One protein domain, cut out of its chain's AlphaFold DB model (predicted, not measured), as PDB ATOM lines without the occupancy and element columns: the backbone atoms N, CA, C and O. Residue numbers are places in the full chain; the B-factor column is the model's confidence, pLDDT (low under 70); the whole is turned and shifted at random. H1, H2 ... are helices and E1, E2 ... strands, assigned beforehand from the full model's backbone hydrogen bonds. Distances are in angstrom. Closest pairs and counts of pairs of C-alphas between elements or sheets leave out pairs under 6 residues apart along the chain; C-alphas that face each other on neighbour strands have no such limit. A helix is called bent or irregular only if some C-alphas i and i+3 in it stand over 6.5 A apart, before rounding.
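What this domain is: This is residues 24 to 146 and 176 to 187 of the 193 residues of an uncharacterized protein of Aquimarina spongiae (UniProt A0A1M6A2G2). One strongly twisted sheet of eight strands curls like part of a barrel, open between its edge strands E2 and E8, and the short helix H2 sits in its hollow. H3 follows H2 near one end of the hollow, and H1 lies off the sheet, in the link from E6 to E7. The 135 printed residues hold eight named strands and three named helices, in the order E1 E2 E3 E4 E5 E6 H1 E7 E8 H2 H3; the sheet order is E2 E1 E3 E4 E5 E6 E7 E8, all antiparallel. The class is mostly strand, though under half of the residues are in named elements; the whole is compact, with a radius of gyration of the C-alphas of 15.1 A and spans of 42 by 38 by 25 A.

Where its parts are: The sheet has E1, residues 27 to 35, 24.6 A long from C-alpha 27 at (28.623, -53.848, 44.583); E2, 40 to 44, 12.3 A; E3, 55 to 60, 15.8 A; E4, 66 to 72, 17.0 A; E5, 90 to 96, 20.2 A; E6, 99 to 105, 19.5 A; E7, 123 to 128, 16.1 A; and E8, 134 to 140, 17.0 A, ending at C-alpha 140 (20.821, -25.690, 43.240). H1 is residues 115 to 118, 5.5 A; H2 is 176 to 180, 8.4 A; H3 is 184 to 187, 5.4 A, ending at C-alpha 187 (38.258, -42.856, 51.376).

How they stand to each other: E3, E4, E5 and E6 form a meander, each strand the antiparallel neighbour of the one before, with N 57 and O 70 at 2.8 A, N 69 and O 91 at 2.8 A, and N 92 and O 103 at 2.9 A. E1 is staggered: residues 27 to 32 pair with E3, N 29 and O 58 at 2.9 A, and residues 32 to 35 pair with E2 in a hairpin, N 34 and O 41 at 2.8 A. E7 pairs with E6, N 102 and O 124 at 2.9 A, and forms a hairpin with E8, N 125 and O 138 at 2.8 A. H2 is on the sheet at a height of 4.7 A, over none of its strands; its closest C-alphas to E2 are Leu 42 and Tyr 180, 6.2 A. H2 is irregular, but only just: C-alphas 176 and 179 are 6.7 A apart; 0 of 1 O i to N i+4 pairs and 2 of 2 O i to N i+3 pairs are within hydrogen-bond range. H3 only grazes the sheet with residues 184 to 186, and is close to but not clearly touching H2. H1 is not on the sheet.

The domain as a whole: The C-alphas farthest apart, of Ala 48 and Glu 146, are 48.1 A apart. Residues 147 to 175 are not printed, and C-alphas 146 and 176 are 30.7 A apart across this cut. Of the links that are printed whole, E4 to E5 is long, residues 73 to 89. Mean pLDDT of the printed part is 86.2; residues 24, 81 to 87, 115 to 118 and 187 are under 70.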
ATOM      1  N   LYS A  24      35.602 -54.149  37.444       58.88
ATOM      2  CA  LYS A  24      35.485 -53.758  38.840       58.88
ATOM      3  C   LYS A  24      33.980 -53.646  39.109       58.88
ATOM      4  O   LYS A  24      33.370 -52.622  38.804       58.88
ATOM      5  N   ASP A  25      33.380 -54.767  39.499       71.81
ATOM      6  CA  ASP A  25      31.937 -54.950  39.516       71.81
ATOM      7  C   ASP A  25      31.318 -53.980  40.512       71.81
ATOM      8  O   ASP A  25      31.851 -53.736  41.599       71.81
ATOM      9  N   GLN A  26      30.186 -53.400  40.119       81.81
ATOM     10  CA  GLN A  26      29.377 -52.624  41.046       81.81
ATOM     11  C   GLN A  26      28.938 -53.549  42.179       81.81
ATOM     12  O   GLN A  26      28.478 -54.664  41.934       81.81
ATOM     13  N   SER A  27      29.074 -53.087  43.420       92.31
ATOM     14  CA  SER A  27      28.623 -53.848  44.583       92.31
ATOM     15  C   SER A  27      27.474 -53.131  45.270       92.31
ATOM     16  O   SER A  27      27.441 -51.904  45.320       92.31
ATOM     17  N   ILE A  28      26.522 -53.905  45.784       96.00
ATOM     18  CA  ILE A  28      25.377 -53.389  46.532       96.00
ATOM     19  C   ILE A  28      25.547 -53.789  47.996       96.00
ATOM     20  O   ILE A  28      25.882 -54.940  48.300       96.00
ATOM     21  N   LYS A  29      25.340 -52.835  48.901       96.50
ATOM     22  CA  LYS A  29      25.351 -53.029  50.354       96.50
ATOM     23  C   LYS A  29      24.052 -52.508  50.952       96.50
ATOM     24  O   LYS A  29      23.418 -51.613  50.404       96.50
ATOM     25  N   PHE A  30      23.665 -53.071  52.089       97.56
ATOM     26  CA  PHE A  30      22.493 -52.640  52.841       97.56
ATOM     27  C   PHE A  30      22.921 -52.221  54.242       97.56
ATOM     28  O   PHE A  30      23.717 -52.910  54.890       97.56
ATOM     29  N   HIS A  31      22.391 -51.105  54.728       96.88
ATOM     30  CA  HIS A  31      22.697 -50.596  56.060       96.88
ATOM     31  C   HIS A  31      21.399 -50.328  56.812       96.88
ATOM     32  O   HIS A  31      20.488 -49.685  56.296       96.88
ATOM     33  N   LYS A  32      21.305 -50.847  58.036       96.50
ATOM     34  CA  LYS A  32      20.154 -50.639  58.909       96.50
ATOM     35  C   LYS A  32      20.091 -49.177  59.315       96.50
ATOM     36  O   LYS A  32      21.088 -48.637  59.805       96.50
ATOM     37  N   ILE A  33      18.906 -48.598  59.200       93.62
ATOM     38  CA  ILE A  33      18.611 -47.253  59.684       93.62
ATOM     39  C   ILE A  33      17.425 -47.285  60.644       93.62
ATOM     40  O   ILE A  33      16.621 -48.219  60.642       93.62
ATOM     41  N   GLU A  34      17.325 -46.247  61.456       91.31
ATOM     42  CA  GLU A  34      16.144 -45.912  62.237       91.31
ATOM     43  C   GLU A  34      15.595 -44.590  61.711       91.31
ATOM     44  O   GLU A  34      16.350 -43.641  61.510       91.31
ATOM     45  N   ILE A  35      14.291 -44.553  61.449       86.19
ATOM     46  CA  ILE A  35      13.604 -43.371  60.935       86.19
ATOM     47  C   ILE A  35      12.726 -42.835  62.059       86.19
ATOM     48  O   ILE A  35      11.852 -43.547  62.558       86.19
ATOM     49  N   THR A  36      12.936 -41.581  62.428       81.88
ATOM     50  CA  THR A  36      12.064 -40.834  63.332       81.88
ATOM     51  C   THR A  36      11.276 -39.792  62.524       81.88
ATOM     52  O   THR A  36      11.602 -39.492  61.372       81.88
ATOM     53  N   ALA A  37      10.258 -39.160  63.122       73.00
ATOM     54  CA  ALA A  37       9.939 -37.783  62.710       73.00
ATOM     55  C   ALA A  37      11.237 -36.967  62.859       73.00
ATOM     56  O   ALA A  37      12.028 -37.318  63.695       73.00
ATOM     57  N   SER A  38      11.559 -35.928  62.121       70.75
ATOM     58  CA  SER A  38      12.806 -35.137  62.234       70.75
ATOM     59  C   SER A  38      14.161 -35.771  61.868       70.75
ATOM     60  O   SER A  38      15.049 -34.993  61.537       70.75
ATOM     61  N   SER A  39      14.398 -37.091  61.889       77.31
ATOM     62  CA  SER A  39      15.747 -37.618  61.580       77.31
ATOM     63  C   SER A  39      15.791 -39.047  61.044       77.31
ATOM     64  O   SER A  39      14.853 -39.827  61.205       77.31
ATOM     65  N   ILE A  40      16.919 -39.387  60.421       83.81
ATOM     66  CA  ILE A  40      17.328 -40.764  60.163       83.81
ATOM     67  C   ILE A  40      18.664 -40.990  60.849       83.81
ATOM     68  O   ILE A  40      19.556 -40.151  60.779       83.81
ATOM     69  N   ASN A  41      18.799 -42.142  61.491       88.69
ATOM     70  CA  ASN A  41      20.027 -42.553  62.146       88.69
ATOM     71  C   ASN A  41      20.526 -43.847  61.520       88.69
ATOM     72  O   ASN A  41      19.775 -44.812  61.367       88.69
ATOM     73  N   LEU A  42      21.810 -43.893  61.176       91.56
ATOM     74  CA  LEU A  42      22.456 -45.150  60.834       91.56
ATOM     75  C   LEU A  42      22.599 -46.003  62.103       91.56
ATOM     76  O   LEU A  42      23.236 -45.589  63.067       91.56
ATOM     77  N   VAL A  43      22.064 -47.223  62.072       95.56
ATOM     78  CA  VAL A  43      22.131 -48.170  63.197       95.56
ATOM     79  C   VAL A  43      23.236 -49.201  62.989       95.56
ATOM     80  O   VAL A  43      23.955 -49.546  63.925       95.56
ATOM     81  N   LYS A  44      23.361 -49.748  61.772       96.44
ATOM     82  CA  LYS A  44      24.335 -50.811  61.483       96.44
ATOM     83  C   LYS A  44      24.687 -50.883  60.005       96.44
ATOM     84  O   LYS A  44      23.810 -51.048  59.163       96.44
ATOM     85  N   PHE A  45      25.977 -50.873  59.688       96.69
ATOM     86  CA  PHE A  45      26.447 -51.130  58.330       96.69
ATOM     87  C   PHE A  45      26.380 -52.622  57.960       96.69
ATOM     88  O   PHE A  45      26.651 -53.481  58.798       96.69
ATOM     89  N   ASN A  46      26.124 -52.913  56.679       95.44
ATOM     90  CA  ASN A  46      26.332 -54.217  56.044       95.44
ATOM     91  C   ASN A  46      25.470 -55.320  56.667       95.44
ATOM     92  O   ASN A  46      25.967 -56.369  57.078       95.44
ATOM     93  N   ILE A  47      24.166 -55.066  56.749       97.19
ATOM     94  CA  ILE A  47      23.188 -56.089  57.111       97.19
ATOM     95  C   ILE A  47      22.948 -57.027  55.925       97.19
ATOM     96  O   ILE A  47      22.944 -56.598  54.774       97.19
ATOM     97  N   ALA A  48      22.763 -58.314  56.216       95.56
ATOM     98  CA  ALA A  48      22.406 -59.314  55.212       95.56
ATOM     99  C   ALA A  48      20.884 -59.449  55.042       95.56
ATOM    100  O   ALA A  48      20.416 -59.755  53.953       95.56
ATOM    101  N   ASP A  49      20.126 -59.207  56.114       94.81
ATOM    102  CA  ASP A  49      18.672 -59.332  56.147       94.81
ATOM    103  C   ASP A  49      18.020 -57.955  56.295       94.81
ATOM    104  O   ASP A  49      18.316 -57.221  57.241       94.81
ATOM    105  N   THR A  50      17.143 -57.613  55.351       95.75
ATOM    106  CA  THR A  50      16.359 -56.370  55.334       95.75
ATOM    107  C   THR A  50      14.901 -56.589  55.751       95.75
ATOM    108  O   THR A  50      14.095 -55.659  55.697       95.75
ATOM    109  N   SER A  51      14.535 -57.799  56.179       94.31
ATOM    110  CA  SER A  51      13.176 -58.140  56.602       94.31
ATOM    111  C   SER A  51      12.749 -57.304  57.807       94.31
ATOM    112  O   SER A  51      13.434 -57.260  58.828       94.31
ATOM    113  N   ASN A  52      11.587 -56.650  57.701       91.75
ATOM    114  CA  ASN A  52      10.975 -55.851  58.768       91.75
ATOM    115  C   ASN A  52      11.877 -54.749  59.362       91.75
ATOM    116  O   ASN A  52      11.659 -54.320  60.497       91.75
ATOM    117  N   THR A  53      12.873 -54.256  58.622       94.12
ATOM    118  CA  THR A  53      13.737 -53.157  59.073       94.12
ATOM    119  C   THR A  53      13.785 -52.057  58.031       94.12
ATOM    120  O   THR A  53      13.794 -52.334  56.838       94.12
ATOM    121  N   ALA A  54      13.841 -50.801  58.469       94.88
ATOM    122  CA  ALA A  54      14.228 -49.721  57.575       94.88
ATOM    123  C   ALA A  54      15.717 -49.865  57.227       94.88
ATOM    124  O   ALA A  54      16.534 -50.274  58.069       94.88
ATOM    125  N   PHE A  55      16.066 -49.551  55.984       95.75
ATOM    126  CA  PHE A  55      17.436 -49.658  55.501       95.75
ATOM    127  C   PHE A  55      17.734 -48.629  54.413       95.75
ATOM    128  O   PHE A  55      16.842 -48.121  53.737       95.75
ATOM    129  N   VAL A  56      19.018 -48.356  54.231       95.06
ATOM    130  CA  VAL A  56      19.551 -47.702  53.041       95.06
ATOM    131  C   VAL A  56      20.261 -48.753  52.190       95.06
ATOM    132  O   VAL A  56      21.003 -49.593  52.706       95.06
ATOM    133  N   GLN A  57      20.002 -48.736  50.889       96.50
ATOM    134  CA  GLN A  57      20.759 -49.482  49.897       96.50
ATOM    135  C   GLN A  57      21.848 -48.569  49.336       96.50
ATOM    136  O   GLN A  57      21.548 -47.507  48.796       96.50
ATOM    137  N   GLU A  58      23.097 -48.999  49.439       96.44
ATOM    138  CA  GLU A  58      24.255 -48.336  48.857       96.44
ATOM    139  C   GLU A  58      24.710 -49.087  47.606       96.44
ATOM    140  O   GLU A  58      25.013 -50.279  47.662       96.44
ATOM    141  N   THR A  59      24.814 -48.377  46.485       96.25
ATOM    142  CA  THR A  59      25.472 -48.875  45.272       96.25
ATOM    143  C   THR A  59      26.879 -48.294  45.206       96.25
ATOM    144  O   THR A  59      27.047 -47.076  45.162       96.25
ATOM    145  N   ILE A  60      27.893 -49.152  45.155       93.94
ATOM    146  CA  ILE A  60      29.310 -48.786  45.090       93.94
ATOM    147  C   ILE A  60      29.815 -49.020  43.661       93.94
ATOM    148  O   ILE A  60      29.605 -50.091  43.090       93.94
ATOM    149  N   ASP A  61      30.462 -48.015  43.067       91.31
ATOM    150  CA  ASP A  61      31.054 -48.103  41.735       91.31
ATOM    151  C   ASP A  61      32.338 -48.945  41.714       91.31
ATOM    152  O   ASP A  61      32.901 -49.314  42.744       91.31
ATOM    153  N   GLY A  62      32.848 -49.212  40.513       88.25
ATOM    154  CA  GLY A  62      34.073 -49.984  40.348       88.25
ATOM    155  C   GLY A  62      35.319 -49.357  40.989       88.25
ATOM    156  O   GLY A  62      36.313 -50.032  41.228       88.25
ATOM    157  N   ASN A  63      35.298 -48.069  41.320       87.69
ATOM    158  CA  ASN A  63      36.387 -47.408  42.035       87.69
ATOM    159  C   ASN A  63      36.224 -47.468  43.556       87.69
ATOM    160  O   ASN A  63      37.015 -46.847  44.257       87.69
ATOM    161  N   GLY A  64      35.240 -48.215  44.061       88.75
ATOM    162  CA  GLY A  64      34.960 -48.311  45.488       88.75
ATOM    163  C   GLY A  64      34.220 -47.093  46.041       88.75
ATOM    164  O   GLY A  64      34.167 -46.939  47.254       88.75
ATOM    165  N   ARG A  65      33.654 -46.220  45.193       90.69
ATOM    166  CA  ARG A  65      32.939 -45.003  45.620       90.69
ATOM    167  C   ARG A  65      31.438 -45.228  45.666       90.69
ATOM    168  O   ARG A  65      30.882 -45.888  44.797       90.69
ATOM    169  N   THR A  66      30.766 -44.591  46.612       93.69
ATOM    170  CA  THR A  66      29.302 -44.593  46.739       93.69
ATOM    171  C   THR A  66      28.606 -43.910  45.564       93.69
ATOM    172  O   THR A  66      28.414 -42.707  45.552       93.69
ATOM    173  N   LYS A  67      28.152 -44.653  44.567       94.69
ATOM    174  CA  LYS A  67      27.451 -44.085  43.410       94.69
ATOM    175  C   LYS A  67      26.030 -43.624  43.740       94.69
ATOM    176  O   LYS A  67      25.557 -42.639  43.174       94.69
ATOM    177  N   GLU A  68      25.337 -44.352  44.609       95.25
ATOM    178  CA  GLU A  68      23.924 -44.119  44.904       95.25
ATOM    179  C   GLU A  68      23.563 -44.592  46.314       95.25
ATOM    180  O   GLU A  68      24.073 -45.615  46.773       95.25
ATOM    181  N   LEU A  69      22.657 -43.863  46.963       94.50
ATOM    182  CA  LEU A  69      21.974 -44.252  48.193       94.50
ATOM    183  C   LEU A  69      20.463 -44.225  47.953       94.50
ATOM    184  O   LEU A  69      19.944 -43.234  47.438       94.50
ATOM    185  N   LYS A  70      19.760 -45.288  48.343       94.94
ATOM    186  CA  LYS A  70      18.293 -45.389  48.276       94.94
ATOM    187  C   LYS A  70      17.725 -45.759  49.636       94.94
ATOM    188  O   LYS A  70      18.167 -46.740  50.228       94.94
ATOM    189  N   PHE A  71      16.758 -44.996  50.125       93.00
ATOM    190  CA  PHE A  71      16.204 -45.155  51.468       93.00
ATOM    191  C   PHE A  71      14.861 -45.884  51.435       93.00
ATOM    192  O   PHE A  71      13.971 -45.546  50.654       93.00
ATOM    193  N   TYR A  72      14.709 -46.875  52.312       93.62
ATOM    194  CA  TYR A  72      13.529 -47.728  52.391       93.62
ATOM    195  C   TYR A  72      13.011 -47.828  53.825       93.62
ATOM    196  O   TYR A  72      13.778 -47.958  54.783       93.62
ATOM    197  N   ASN A  73      11.685 -47.808  53.970       92.62
ATOM    198  CA  ASN A  73      11.037 -48.115  55.242       92.62
ATOM    199  C   ASN A  73      11.018 -49.636  55.499       92.62
ATOM    200  O   ASN A  73      11.408 -50.438  54.652       92.62
ATOM    201  N   SER A  74      10.506 -50.051  56.661       92.56
ATOM    202  CA  SER A  74      10.410 -51.471  57.041       92.56
ATOM    203  C   SER A  74       9.474 -52.318  56.172       92.56
ATOM    204  O   SER A  74       9.445 -53.536  56.330       92.56
ATOM    205  N   ARG A  75       8.713 -51.687  55.269       92.94
ATOM    206  CA  ARG A  75       7.828 -52.328  54.286       92.94
ATOM    207  C   ARG A  75       8.447 -52.360  52.881       92.94
ATOM    208  O   ARG A  75       7.720 -52.578  51.917       92.94
ATOM    209  N   HIS A  76       9.748 -52.076  52.755       93.12
ATOM    210  CA  HIS A  76      10.489 -52.004  51.484       93.12
ATOM    211  C   HIS A  76       9.950 -50.958  50.504       93.12
ATOM    212  O   HIS A  76      10.167 -51.048  49.296       93.12
ATOM    213  N   GLN A  77       9.269 -49.934  51.013       91.62
ATOM    214  CA  GLN A  77       8.813 -48.813  50.203       91.62
ATOM    215  C   GLN A  77       9.866 -47.713  50.247       91.62
ATOM    216  O   GLN A  77      10.363 -47.378  51.326       91.62
ATOM    217  N   SER A  78      10.171 -47.151  49.074       89.50
ATOM    218  CA  SER A  78      11.009 -45.957  48.955       89.50
ATOM    219  C   SER A  78      10.454 -44.877  49.879       89.50
ATOM    220  O   SER A  78       9.261 -44.565  49.830       89.50
ATOM    221  N   THR A  79      11.284 -44.378  50.787       82.19
ATOM    222  CA  THR A  79      10.833 -43.472  51.839       82.19
ATOM    223  C   THR A  79      11.790 -42.314  52.001       82.19
ATOM    224  O   THR A  79      12.999 -42.448  51.822       82.19
ATOM    225  N   TYR A  80      11.213 -41.162  52.317       71.00
ATOM    226  CA  TYR A  80      11.949 -39.922  52.452       71.00
ATOM    227  C   TYR A  80      13.016 -40.037  53.537       71.00
ATOM    228  O   TYR A  80      12.873 -40.796  54.498       71.00
ATOM    229  N   THR A  81      14.053 -39.217  53.426       60.81
ATOM    230  CA  THR A  81      15.192 -39.212  54.344       60.81
ATOM    231  C   THR A  81      14.881 -38.623  55.744       60.81
ATOM    232  O   THR A  81      15.785 -38.200  56.454       60.81
ATOM    233  N   GLY A  82      13.618 -38.665  56.198       53.59
ATOM    234  CA  GLY A  82      13.133 -38.144  57.488       53.59
ATOM    235  C   GLY A  82      12.498 -36.749  57.383       53.59
ATOM    236  O   GLY A  82      12.790 -35.988  56.465       53.59
ATOM    237  N   SER A  83      11.617 -36.384  58.326       43.03
ATOM    238  CA  SER A  83      10.813 -35.139  58.273       43.03
ATOM    239  C   SER A  83      11.545 -33.863  58.741       43.03
ATOM    240  O   SER A  83      10.937 -32.951  59.294       43.03
ATOM    241  N   GLY A  84      12.858 -33.818  58.548       47.81
ATOM    242  CA  GLY A  84      13.706 -32.631  58.713       47.81
ATOM    243  C   GLY A  84      14.776 -32.552  57.624       47.81
ATOM    244  O   GLY A  84      15.732 -31.791  57.749       47.81
ATOM    245  N   PHE A  85      14.642 -33.385  56.586       55.12
ATOM    246  CA  PHE A  85      15.637 -33.538  55.545       55.12
ATOM    247  C   PHE A  85      15.211 -32.909  54.232       55.12
ATOM    248  O   PHE A  85      14.041 -32.853  53.872       55.12
ATOM    249  N   TYR A  86      16.228 -32.427  53.534       62.59
ATOM    250  CA  TYR A  86      16.133 -31.649  52.321       62.59
ATOM    251  C   TYR A  86      16.498 -32.555  51.138       62.59
ATOM    252  O   TYR A  86      17.652 -32.591  50.724       62.59
ATOM    253  N   GLY A  87      15.532 -33.325  50.623       64.75
ATOM    254  CA  GLY A  87      15.663 -34.038  49.349       64.75
ATOM    255  C   GLY A  87      15.052 -35.443  49.325       64.75
ATOM    256  O   GLY A  87      14.864 -36.085  50.354       64.75
ATOM    257  N   GLY A  88      14.726 -35.923  48.123       83.00
ATOM    258  CA  GLY A  88      14.018 -37.189  47.909       83.00
ATOM    259  C   GLY A  88      14.751 -38.459  48.389       83.00
ATOM    260  O   GLY A  88      15.909 -38.403  48.802       83.00
ATOM    261  N   PRO A  89      14.080 -39.627  48.338       89.62
ATOM    262  CA  PRO A  89      14.554 -40.908  48.878       89.62
ATOM    263  C   PRO A  89      15.782 -41.501  48.171       89.62
ATOM    264  O   PRO A  89      16.280 -42.548  48.587       89.62
ATOM    265  N   ILE A  90      16.248 -40.889  47.084       92.62
ATOM    266  CA  ILE A  90      17.362 -41.381  46.276       92.62
ATOM    267  C   ILE A  90      18.398 -40.265  46.136       92.62
ATOM    268  O   ILE A  90      18.084 -39.168  45.673       92.62
ATOM    269  N   ILE A  91      19.646 -40.565  46.489       92.31
ATOM    270  CA  ILE A  91      20.794 -39.665  46.345       92.31
ATOM    271  C   ILE A  91      21.767 -40.302  45.362       92.31
ATOM    272  O   ILE A  91      22.214 -41.428  45.575       92.31
ATOM    273  N   ARG A  92      22.122 -39.584  44.298       94.31
ATOM    274  CA  ARG A  92      23.123 -40.031  43.321       94.31
ATOM    275  C   ARG A  92      24.330 -39.114  43.326       94.31
ATOM    276  O   ARG A  92      24.193 -37.889  43.398       94.31
ATOM    277  N   TYR A  93      25.497 -39.729  43.185       93.94
ATOM    278  CA  TYR A  93      26.785 -39.061  43.222       93.94
ATOM    279  C   TYR A  93      27.433 -39.028  41.845       93.94
ATOM    280  O   TYR A  93      27.558 -40.057  41.179       93.94
ATOM    281  N   ASN A  94      27.917 -37.851  41.456       93.75
ATOM    282  CA  ASN A  94      28.851 -37.697  40.345       93.75
ATOM    283  C   ASN A  94      30.171 -37.121  40.853       93.75
ATOM    284  O   ASN A  94      30.187 -36.207  41.679       93.75
ATOM    285  N   TYR A  95      31.276 -37.651  40.333       91.06
ATOM    286  CA  TYR A  95      32.621 -37.326  40.792       91.06
ATOM    287  C   TYR A  95      33.480 -36.771  39.671       91.06
ATOM    288  O   TYR A  95      33.607 -37.401  38.620       91.06
ATOM    289  N   SER A  96      34.158 -35.670  39.972       91.31
ATOM    290  CA  SER A  96      35.243 -35.112  39.169       91.31
ATOM    291  C   SER A  96      36.468 -34.877  40.055       91.31
ATOM    292  O   SER A  96      36.414 -35.047  41.273       91.31
ATOM    293  N   ASN A  97      37.593 -34.467  39.466       87.81
ATOM    294  CA  ASN A  97      38.855 -34.303  40.202       87.81
ATOM    295  C   ASN A  97      38.757 -33.357  41.411       87.81
ATOM    296  O   ASN A  97      39.423 -33.588  42.423       87.81
ATOM    297  N   ASN A  98      37.949 -32.303  41.308       92.38
ATOM    298  CA  ASN A  98      37.805 -31.246  42.308       92.38
ATOM    299  C   ASN A  98      36.346 -30.990  42.715       92.38
ATOM    300  O   ASN A  98      36.071 -29.983  43.363       92.38
ATOM    301  N   THR A  99      35.411 -31.865  42.335       93.06
ATOM    302  CA  THR A  99      34.006 -31.719  42.725       93.06
ATOM    303  C   THR A  99      33.348 -33.046  43.061       93.06
ATOM    304  O   THR A  99      33.608 -34.080  42.440       93.06
ATOM    305  N   ILE A 100      32.448 -32.987  44.041       93.31
ATOM    306  CA  ILE A 100      31.464 -34.030  44.334       93.31
ATOM    307  C   ILE A 100      30.090 -33.402  44.128       93.31
ATOM    308  O   ILE A 100      29.815 -32.331  44.666       93.31
ATOM    309  N   VAL A 101      29.235 -34.050  43.344       93.75
ATOM    310  CA  VAL A 101      27.866 -33.591  43.097       93.75
ATOM    311  C   VAL A 101      26.893 -34.595  43.696       93.75
ATOM    312  O   VAL A 101      26.828 -35.726  43.222       93.75
ATOM    313  N   GLU A 102      26.121 -34.164  44.691       91.75
ATOM    314  CA  GLU A 102      24.975 -34.894  45.241       91.75
ATOM    315  C   GLU A 102      23.700 -34.400  44.563       91.75
ATOM    316  O   GLU A 102      23.406 -33.207  44.600       91.75
ATOM    317  N   THR A 103      22.944 -35.293  43.924       92.81
ATOM    318  CA  THR A 103      21.623 -34.972  43.357       92.81
ATOM    319  C   THR A 103      20.554 -35.841  43.999       92.81
ATOM    320  O   THR A 103      20.724 -37.058  44.086       92.81
ATOM    321  N   PHE A 104      19.457 -35.210  44.401       90.75
ATOM    322  CA  PHE A 104      18.328 -35.824  45.083       90.75
ATOM    323  C   PHE A 104      17.193 -36.089  44.096       90.75
ATOM    324  O   PHE A 104      16.871 -35.246  43.254       90.75
ATOM    325  N   TYR A 105      16.572 -37.257  44.215       90.19
ATOM    326  CA  TYR A 105      15.505 -37.714  43.333       90.19
ATOM    327  C   TYR A 105      14.305 -38.211  44.144       90.19
ATOM    328  O   TYR A 105      14.488 -38.884  45.160       90.19
ATOM    329  N   SER A 106      13.089 -37.860  43.708       87.50
ATOM    330  CA  SER A 106      11.824 -38.353  44.277       87.50
ATOM    331  C   SER A 106      11.559 -39.810  43.887       87.50
ATOM    332  O   SER A 106      11.028 -40.574  44.692       87.50
ATOM    333  N   ASP A 107      11.981 -40.198  42.683       88.62
ATOM    334  CA  ASP A 107      11.948 -41.564  42.158       88.62
ATOM    335  C   ASP A 107      13.143 -41.825  41.216       88.62
ATOM    336  O   ASP A 107      14.073 -41.031  41.139       88.62
ATOM    337  N   GLU A 108      13.177 -42.952  40.505       89.94
ATOM    338  CA  GLU A 108      14.322 -43.303  39.651       89.94
ATOM    339  C   GLU A 108      14.651 -42.263  38.563       89.94
ATOM    340  O   GLU A 108      15.816 -42.157  38.163       89.94
ATOM    341  N   ASN A 109      13.668 -41.500  38.083       89.56
ATOM    342  CA  ASN A 109      13.809 -40.602  36.933       89.56
ATOM    343  C   ASN A 109      13.411 -39.150  37.230       89.56
ATOM    344  O   ASN A 109      13.674 -38.272  36.408       89.56
ATOM    345  N   GLN A 110      12.818 -38.875  38.388       89.69
ATOM    346  CA  GLN A 110      12.334 -37.556  38.760       89.69
ATOM    347  C   GLN A 110      13.251 -36.911  39.799       89.69
ATOM    348  O   GLN A 110      13.487 -37.444  40.883       89.69
ATOM    349  N   ILE A 111      13.776 -35.733  39.464       89.56
ATOM    350  CA  ILE A 111      14.522 -34.904  40.412       89.56
ATOM    351  C   ILE A 111      13.572 -34.469  41.529       89.56
ATOM    352  O   ILE A 111      12.454 -34.031  41.263       89.56
ATOM    353  N   ALA A 112      14.029 -34.566  42.776       85.75
ATOM    354  CA  ALA A 112      13.260 -34.081  43.908       85.75
ATOM    355  C   ALA A 112      13.125 -32.557  43.809       85.75
ATOM    356  O   ALA A 112      14.125 -31.843  43.828       85.75
ATOM    357  N   ASN A 113      11.892 -32.066  43.716       80.81
ATOM    358  CA  ASN A 113      11.589 -30.644  43.721       80.81
ATOM    359  C   ASN A 113      10.564 -30.359  44.820       80.81
ATOM    360  O   ASN A 113       9.412 -30.765  44.710       80.81
ATOM    361  N   ASP A 114      10.998 -29.672  45.873       72.94
ATOM    362  CA  ASP A 114      10.113 -29.212  46.945       72.94
ATOM    363  C   ASP A 114      10.430 -27.766  47.355       72.94
ATOM    364  O   ASP A 114      10.359 -27.386  48.525       72.94
ATOM    365  N   PHE A 115      10.825 -26.933  46.385       66.94
ATOM    366  CA  PHE A 115      11.139 -25.536  46.681       66.94
ATOM    367  C   PHE A 115       9.916 -24.790  47.226       66.94
ATOM    368  O   PHE A 115      10.026 -24.042  48.190       66.94
ATOM    369  N   LYS A 116       8.738 -25.026  46.636       61.75
ATOM    370  CA  LYS A 116       7.499 -24.315  46.975       61.75
ATOM    371  C   LYS A 116       7.030 -24.549  48.416       61.75
ATOM    372  O   LYS A 116       6.404 -23.660  48.983       61.75
ATOM    373  N   THR A 117       7.293 -25.725  48.984       66.69
ATOM    374  CA  THR A 117       6.821 -26.080  50.333       66.69
ATOM    375  C   THR A 117       7.892 -25.845  51.388       66.69
ATOM    376  O   THR A 117       7.571 -25.412  52.493       66.69
ATOM    377  N   SER A 118       9.153 -26.132  51.049       67.25
ATOM    378  CA  SER A 118      10.208 -26.321  52.050       67.25
ATOM    379  C   SER A 118      11.567 -25.744  51.628       67.25
ATOM    380  O   SER A 118      12.562 -25.986  52.310       67.25
ATOM    381  N   GLU A 119      11.639 -25.028  50.495       75.25
ATOM    382  CA  GLU A 119      12.871 -24.430  49.944       75.25
ATOM    383  C   GLU A 119      14.035 -25.432  49.844       75.25
ATOM    384  O   GLU A 119      15.199 -25.128  50.107       75.25
ATOM    385  N   VAL A 120      13.723 -26.674  49.475       77.81
ATOM    386  CA  VAL A 120      14.688 -27.776  49.465       77.81
ATOM    387  C   VAL A 120      15.569 -27.721  48.209       77.81
ATOM    388  O   VAL A 120      15.038 -27.764  47.094       77.81
ATOM    389  N   PRO A 121      16.910 -27.670  48.331       85.00
ATOM    390  CA  PRO A 121      17.795 -27.830  47.184       85.00
ATOM    391  C   PRO A 121      17.735 -29.265  46.653       85.00
ATOM    392  O   PRO A 121      17.817 -30.229  47.409       85.00
ATOM    393  N   TYR A 122      17.675 -29.416  45.333       87.81
ATOM    394  CA  TYR A 122      17.711 -30.736  44.692       87.81
ATOM    395  C   TYR A 122      19.139 -31.233  44.450       87.81
ATOM    396  O   TYR A 122      19.353 -32.387  44.070       87.81
ATOM    397  N   ARG A 123      20.133 -30.346  44.586       90.69
ATOM    398  CA  ARG A 123      21.531 -30.662  44.312       90.69
ATOM    399  C   ARG A 123      22.485 -29.821  45.144       90.69
ATOM    400  O   ARG A 123      22.325 -28.605  45.252       90.69
ATOM    401  N   PHE A 124      23.525 -30.484  45.634       90.88
ATOM    402  CA  PHE A 124      24.679 -29.879  46.287       90.88
ATOM    403  C   PHE A 124      25.928 -30.179  45.464       90.88
ATOM    404  O   PHE A 124      26.131 -31.303  44.999       90.88
ATOM    405  N   ILE A 125      26.758 -29.163  45.264       93.38
ATOM    406  CA  ILE A 125      28.040 -29.268  44.572       93.38
ATOM    407  C   ILE A 125      29.114 -28.855  45.572       93.38
ATOM    408  O   ILE A 125      29.220 -27.691  45.951       93.38
ATOM    409  N   TYR A 126      29.902 -29.827  46.009       92.19
ATOM    410  CA  TYR A 126      31.024 -29.615  46.910       92.19
ATOM    411  C   TYR A 126      32.270 -29.380  46.068       92.19
ATOM    412  O   TYR A 126      32.701 -30.271  45.332       92.19
ATOM    413  N   HIS A 127      32.848 -28.189  46.169       93.25
ATOM    414  CA  HIS A 127      34.114 -27.856  45.533       93.25
ATOM    415  C   HIS A 127      35.256 -28.175  46.485       93.25
ATOM    416  O   HIS A 127      35.261 -27.727  47.636       93.25
ATOM    417  N   LEU A 128      36.225 -28.938  45.995       92.00
ATOM    418  CA  LEU A 128      37.347 -29.425  46.779       92.00
ATOM    419  C   LEU A 128      38.622 -28.637  46.484       92.00
ATOM    420  O   LEU A 128      38.855 -28.228  45.344       92.00
ATOM    421  N   ASP A 129      39.455 -28.456  47.506       91.88
ATOM    422  CA  ASP A 129      40.846 -28.035  47.326       91.88
ATOM    423  C   ASP A 129      41.746 -29.214  46.891       91.88
ATOM    424  O   ASP A 129      41.303 -30.362  46.753       91.88
ATOM    425  N   ASP A 130      43.033 -28.941  46.669       91.25
ATOM    426  CA  ASP A 130      44.009 -29.965  46.271       91.25
ATOM    427  C   ASP A 130      44.217 -31.034  47.355       91.25
ATOM    428  O   ASP A 130      44.494 -32.194  47.044       91.25
ATOM    429  N   ALA A 131      44.002 -30.668  48.623       90.19
ATOM    430  CA  ALA A 131      44.034 -31.559  49.780       90.19
ATOM    431  C   ALA A 131      42.693 -32.282  50.031       90.19
ATOM    432  O   ALA A 131      42.555 -32.989  51.029       90.19
ATOM    433  N   LYS A 132      41.722 -32.143  49.117       88.06
ATOM    434  CA  LYS A 132      40.383 -32.751  49.161       88.06
ATOM    435  C   LYS A 132      39.493 -32.299  50.328       88.06
ATOM    436  O   LYS A 132      38.531 -32.993  50.659       88.06
ATOM    437  N   ASN A 133      39.751 -31.127  50.904       89.62
ATOM    438  CA  ASN A 133      38.833 -30.477  51.846       89.62
ATOM    439  C   ASN A 133      37.727 -29.730  51.098       89.62
ATOM    440  O   ASN A 133      37.926 -29.298  49.959       89.62
ATOM    441  N   ILE A 134      36.581 -29.517  51.752       89.62
ATOM    442  CA  ILE A 134      35.500 -28.699  51.189       89.62
ATOM    443  C   ILE A 134      35.928 -27.233  51.243       89.62
ATOM    444  O   ILE A 134      36.017 -26.642  52.318       89.62
ATOM    445  N   LYS A 135      36.156 -26.639  50.072       91.88
ATOM    446  CA  LYS A 135      36.440 -25.208  49.913       91.88
ATOM    447  C   LYS A 135      35.154 -24.386  49.864       91.88
ATOM    448  O   LYS A 135      35.082 -23.313  50.457       91.88
ATOM    449  N   SER A 136      34.146 -24.870  49.143       91.31
ATOM    450  CA  SER A 136      32.833 -24.227  49.050       91.31
ATOM    451  C   SER A 136      31.743 -25.238  48.702       91.31
ATOM    452  O   SER A 136      32.020 -26.319  48.180       91.31
ATOM    453  N   ILE A 137      30.496 -24.875  49.003       90.06
ATOM    454  CA  ILE A 137      29.305 -25.670  48.697       90.06
ATOM    455  C   ILE A 137      28.350 -24.784  47.903       90.06
ATOM    456  O   ILE A 137      27.937 -23.731  48.388       90.06
ATOM    457  N   GLU A 138      27.993 -25.209  46.698       91.88
ATOM    458  CA  GLU A 138      26.941 -24.589  45.898       91.88
ATOM    459  C   GLU A 138      25.650 -25.412  46.008       91.88
ATOM    460  O   GLU A 138      25.670 -26.640  45.914       91.88
ATOM    461  N   LYS A 139      24.516 -24.730  46.196       89.44
ATOM    462  CA  LYS A 139      23.180 -25.337  46.248       89.44
ATOM    463  C   LYS A 139      22.403 -24.963  44.991       89.44
ATOM    464  O   LYS A 139      22.417 -23.800  44.586       89.44
ATOM    465  N   LYS A 140      21.716 -25.927  44.381       90.00
ATOM    466  CA  LYS A 140      20.821 -25.690  43.240       90.00
ATOM    467  C   LYS A 140      19.378 -25.989  43.629       90.00
ATOM    468  O   LYS A 140      19.100 -26.984  44.297       90.00
ATOM    469  N   TYR A 141      18.477 -25.142  43.148       86.44
ATOM    470  CA  TYR A 141      17.040 -25.206  43.390       86.44
ATOM    471  C   TYR A 141      16.299 -25.254  42.053       86.44
ATOM    472  O   TYR A 141      16.769 -24.677  41.071       86.44
ATOM    473  N   ILE A 142      15.152 -25.929  42.024       84.38
ATOM    474  CA  ILE A 142      14.188 -25.824  40.926       84.38
ATOM    475  C   ILE A 142      13.039 -24.967  41.451       84.38
ATOM    476  O   ILE A 142      12.423 -25.310  42.451       84.38
ATOM    477  N   MET A 143      12.771 -23.839  40.799       79.81
ATOM    478  CA  MET A 143      11.673 -22.941  41.162       79.81
ATOM    479  C   MET A 143      10.580 -23.059  40.100       79.81
ATOM    480  O   MET A 143      10.710 -22.511  39.011       79.81
ATOM    481  N   GLU A 144       9.518 -23.800  40.408       74.75
ATOM    482  CA  GLU A 144       8.364 -24.008  39.517       74.75
ATOM    483  C   GLU A 144       7.196 -23.088  39.900       74.75
ATOM    484  O   GLU A 144       6.100 -23.531  40.241       74.75
ATOM    485  N   PHE A 145       7.440 -21.780  39.901       73.94
ATOM    486  CA  PHE A 145       6.380 -20.788  40.048       73.94
ATOM    487  C   PHE A 145       6.751 -19.498  39.320       73.94
ATOM    488  O   PHE A 145       7.925 -19.147  39.196       73.94
ATOM    489  N   GLU A 146       5.733 -18.807  38.819       73.00
ATOM    490  CA  GLU A 146       5.901 -17.529  38.139       73.00
ATOM    491  C   GLU A 146       5.928 -16.398  39.167       73.00
ATOM    492  O   GLU A 146       5.027 -16.258  39.997       73.00
ATOM    493  N   PHE A 176      26.532 -34.956  52.762       79.00
ATOM    494  CA  PHE A 176      25.418 -35.454  53.571       79.00
ATOM    495  C   PHE A 176      25.316 -36.987  53.615       79.00
ATOM    496  O   PHE A 176      25.323 -37.591  54.695       79.00
ATOM    497  N   GLY A 177      25.241 -37.646  52.454       81.25
ATOM    498  CA  GLY A 177      25.028 -39.096  52.442       81.25
ATOM    499  C   GLY A 177      26.254 -39.897  52.885       81.25
ATOM    500  O   GLY A 177      26.181 -41.117  53.037       81.25
ATOM    501  N   TYR A 178      27.366 -39.220  53.195       84.50
ATOM    502  CA  TYR A 178      28.558 -39.842  53.749       84.50
ATOM    503  C   TYR A 178      28.228 -40.655  54.998       84.50
ATOM    504  O   TYR A 178      28.702 -41.781  55.122       84.50
ATOM    505  N   ASN A 179      27.360 -40.163  55.886       86.19
ATOM    506  CA  ASN A 179      27.001 -40.850  57.134       86.19
ATOM    507  C   ASN A 179      26.286 -42.196  56.937       86.19
ATOM    508  O   ASN A 179      26.275 -43.012  57.854       86.19
ATOM    509  N   TYR A 180      25.780 -42.475  55.735       89.50
ATOM    510  CA  TYR A 180      25.027 -43.691  55.408       89.50
ATOM    511  C   TYR A 180      25.764 -44.642  54.463       89.50
ATOM    512  O   TYR A 180      25.227 -45.684  54.101       89.50
ATOM    513  N   ALA A 181      26.985 -44.290  54.069       90.56
ATOM    514  CA  ALA A 181      27.750 -44.955  53.028       90.56
ATOM    515  C   ALA A 181      28.980 -45.680  53.595       90.56
ATOM    516  O   ALA A 181      29.706 -45.103  54.406       90.56
ATOM    517  N   VAL A 182      29.263 -46.906  53.149       89.62
ATOM    518  CA  VAL A 182      30.509 -47.642  53.446       89.62
ATOM    519  C   VAL A 182      31.569 -47.412  52.374       89.62
ATOM    520  O   VAL A 182      32.752 -47.339  52.707       89.62
ATOM    521  N   GLY A 183      31.176 -47.255  51.106       83.31
ATOM    522  CA  GLY A 183      32.105 -46.952  50.009       83.31
ATOM    523  C   GLY A 183      32.813 -45.602  50.175       83.31
ATOM    524  O   GLY A 183      33.898 -45.392  49.631       83.31
ATOM    525  N   LYS A 184      32.227 -44.688  50.965       77.31
ATOM    526  CA  LYS A 184      32.853 -43.450  51.467       77.31
ATOM    527  C   LYS A 184      33.726 -42.752  50.417       77.31
ATOM    528  O   LYS A 184      34.922 -42.609  50.619       77.31
ATOM    529  N   LEU A 185      33.163 -42.346  49.278       74.69
ATOM    530  CA  LEU A 185      33.828 -41.530  48.239       74.69
ATOM    531  C   LEU A 185      35.303 -41.908  47.910       74.69
ATOM    532  O   LEU A 185      36.105 -41.023  47.616       74.69
ATOM    533  N   ASN A 186      35.672 -43.202  47.941       72.69
ATOM    534  CA  ASN A 186      37.058 -43.704  47.813       72.69
ATOM    535  C   ASN A 186      37.998 -43.225  48.939       72.69
ATOM    536  O   ASN A 186      39.112 -42.765  48.696       72.69
ATOM    537  N   GLY A 187      37.525 -43.283  50.183       66.31
ATOM    538  CA  GLY A 187      38.258 -42.856  51.376       66.31
ATOM    539  C   GLY A 187      38.396 -41.340  51.533       66.31
ATOM    540  O   GLY A 187      38.975 -40.887  52.518       66.31
TER     541      GLY A 187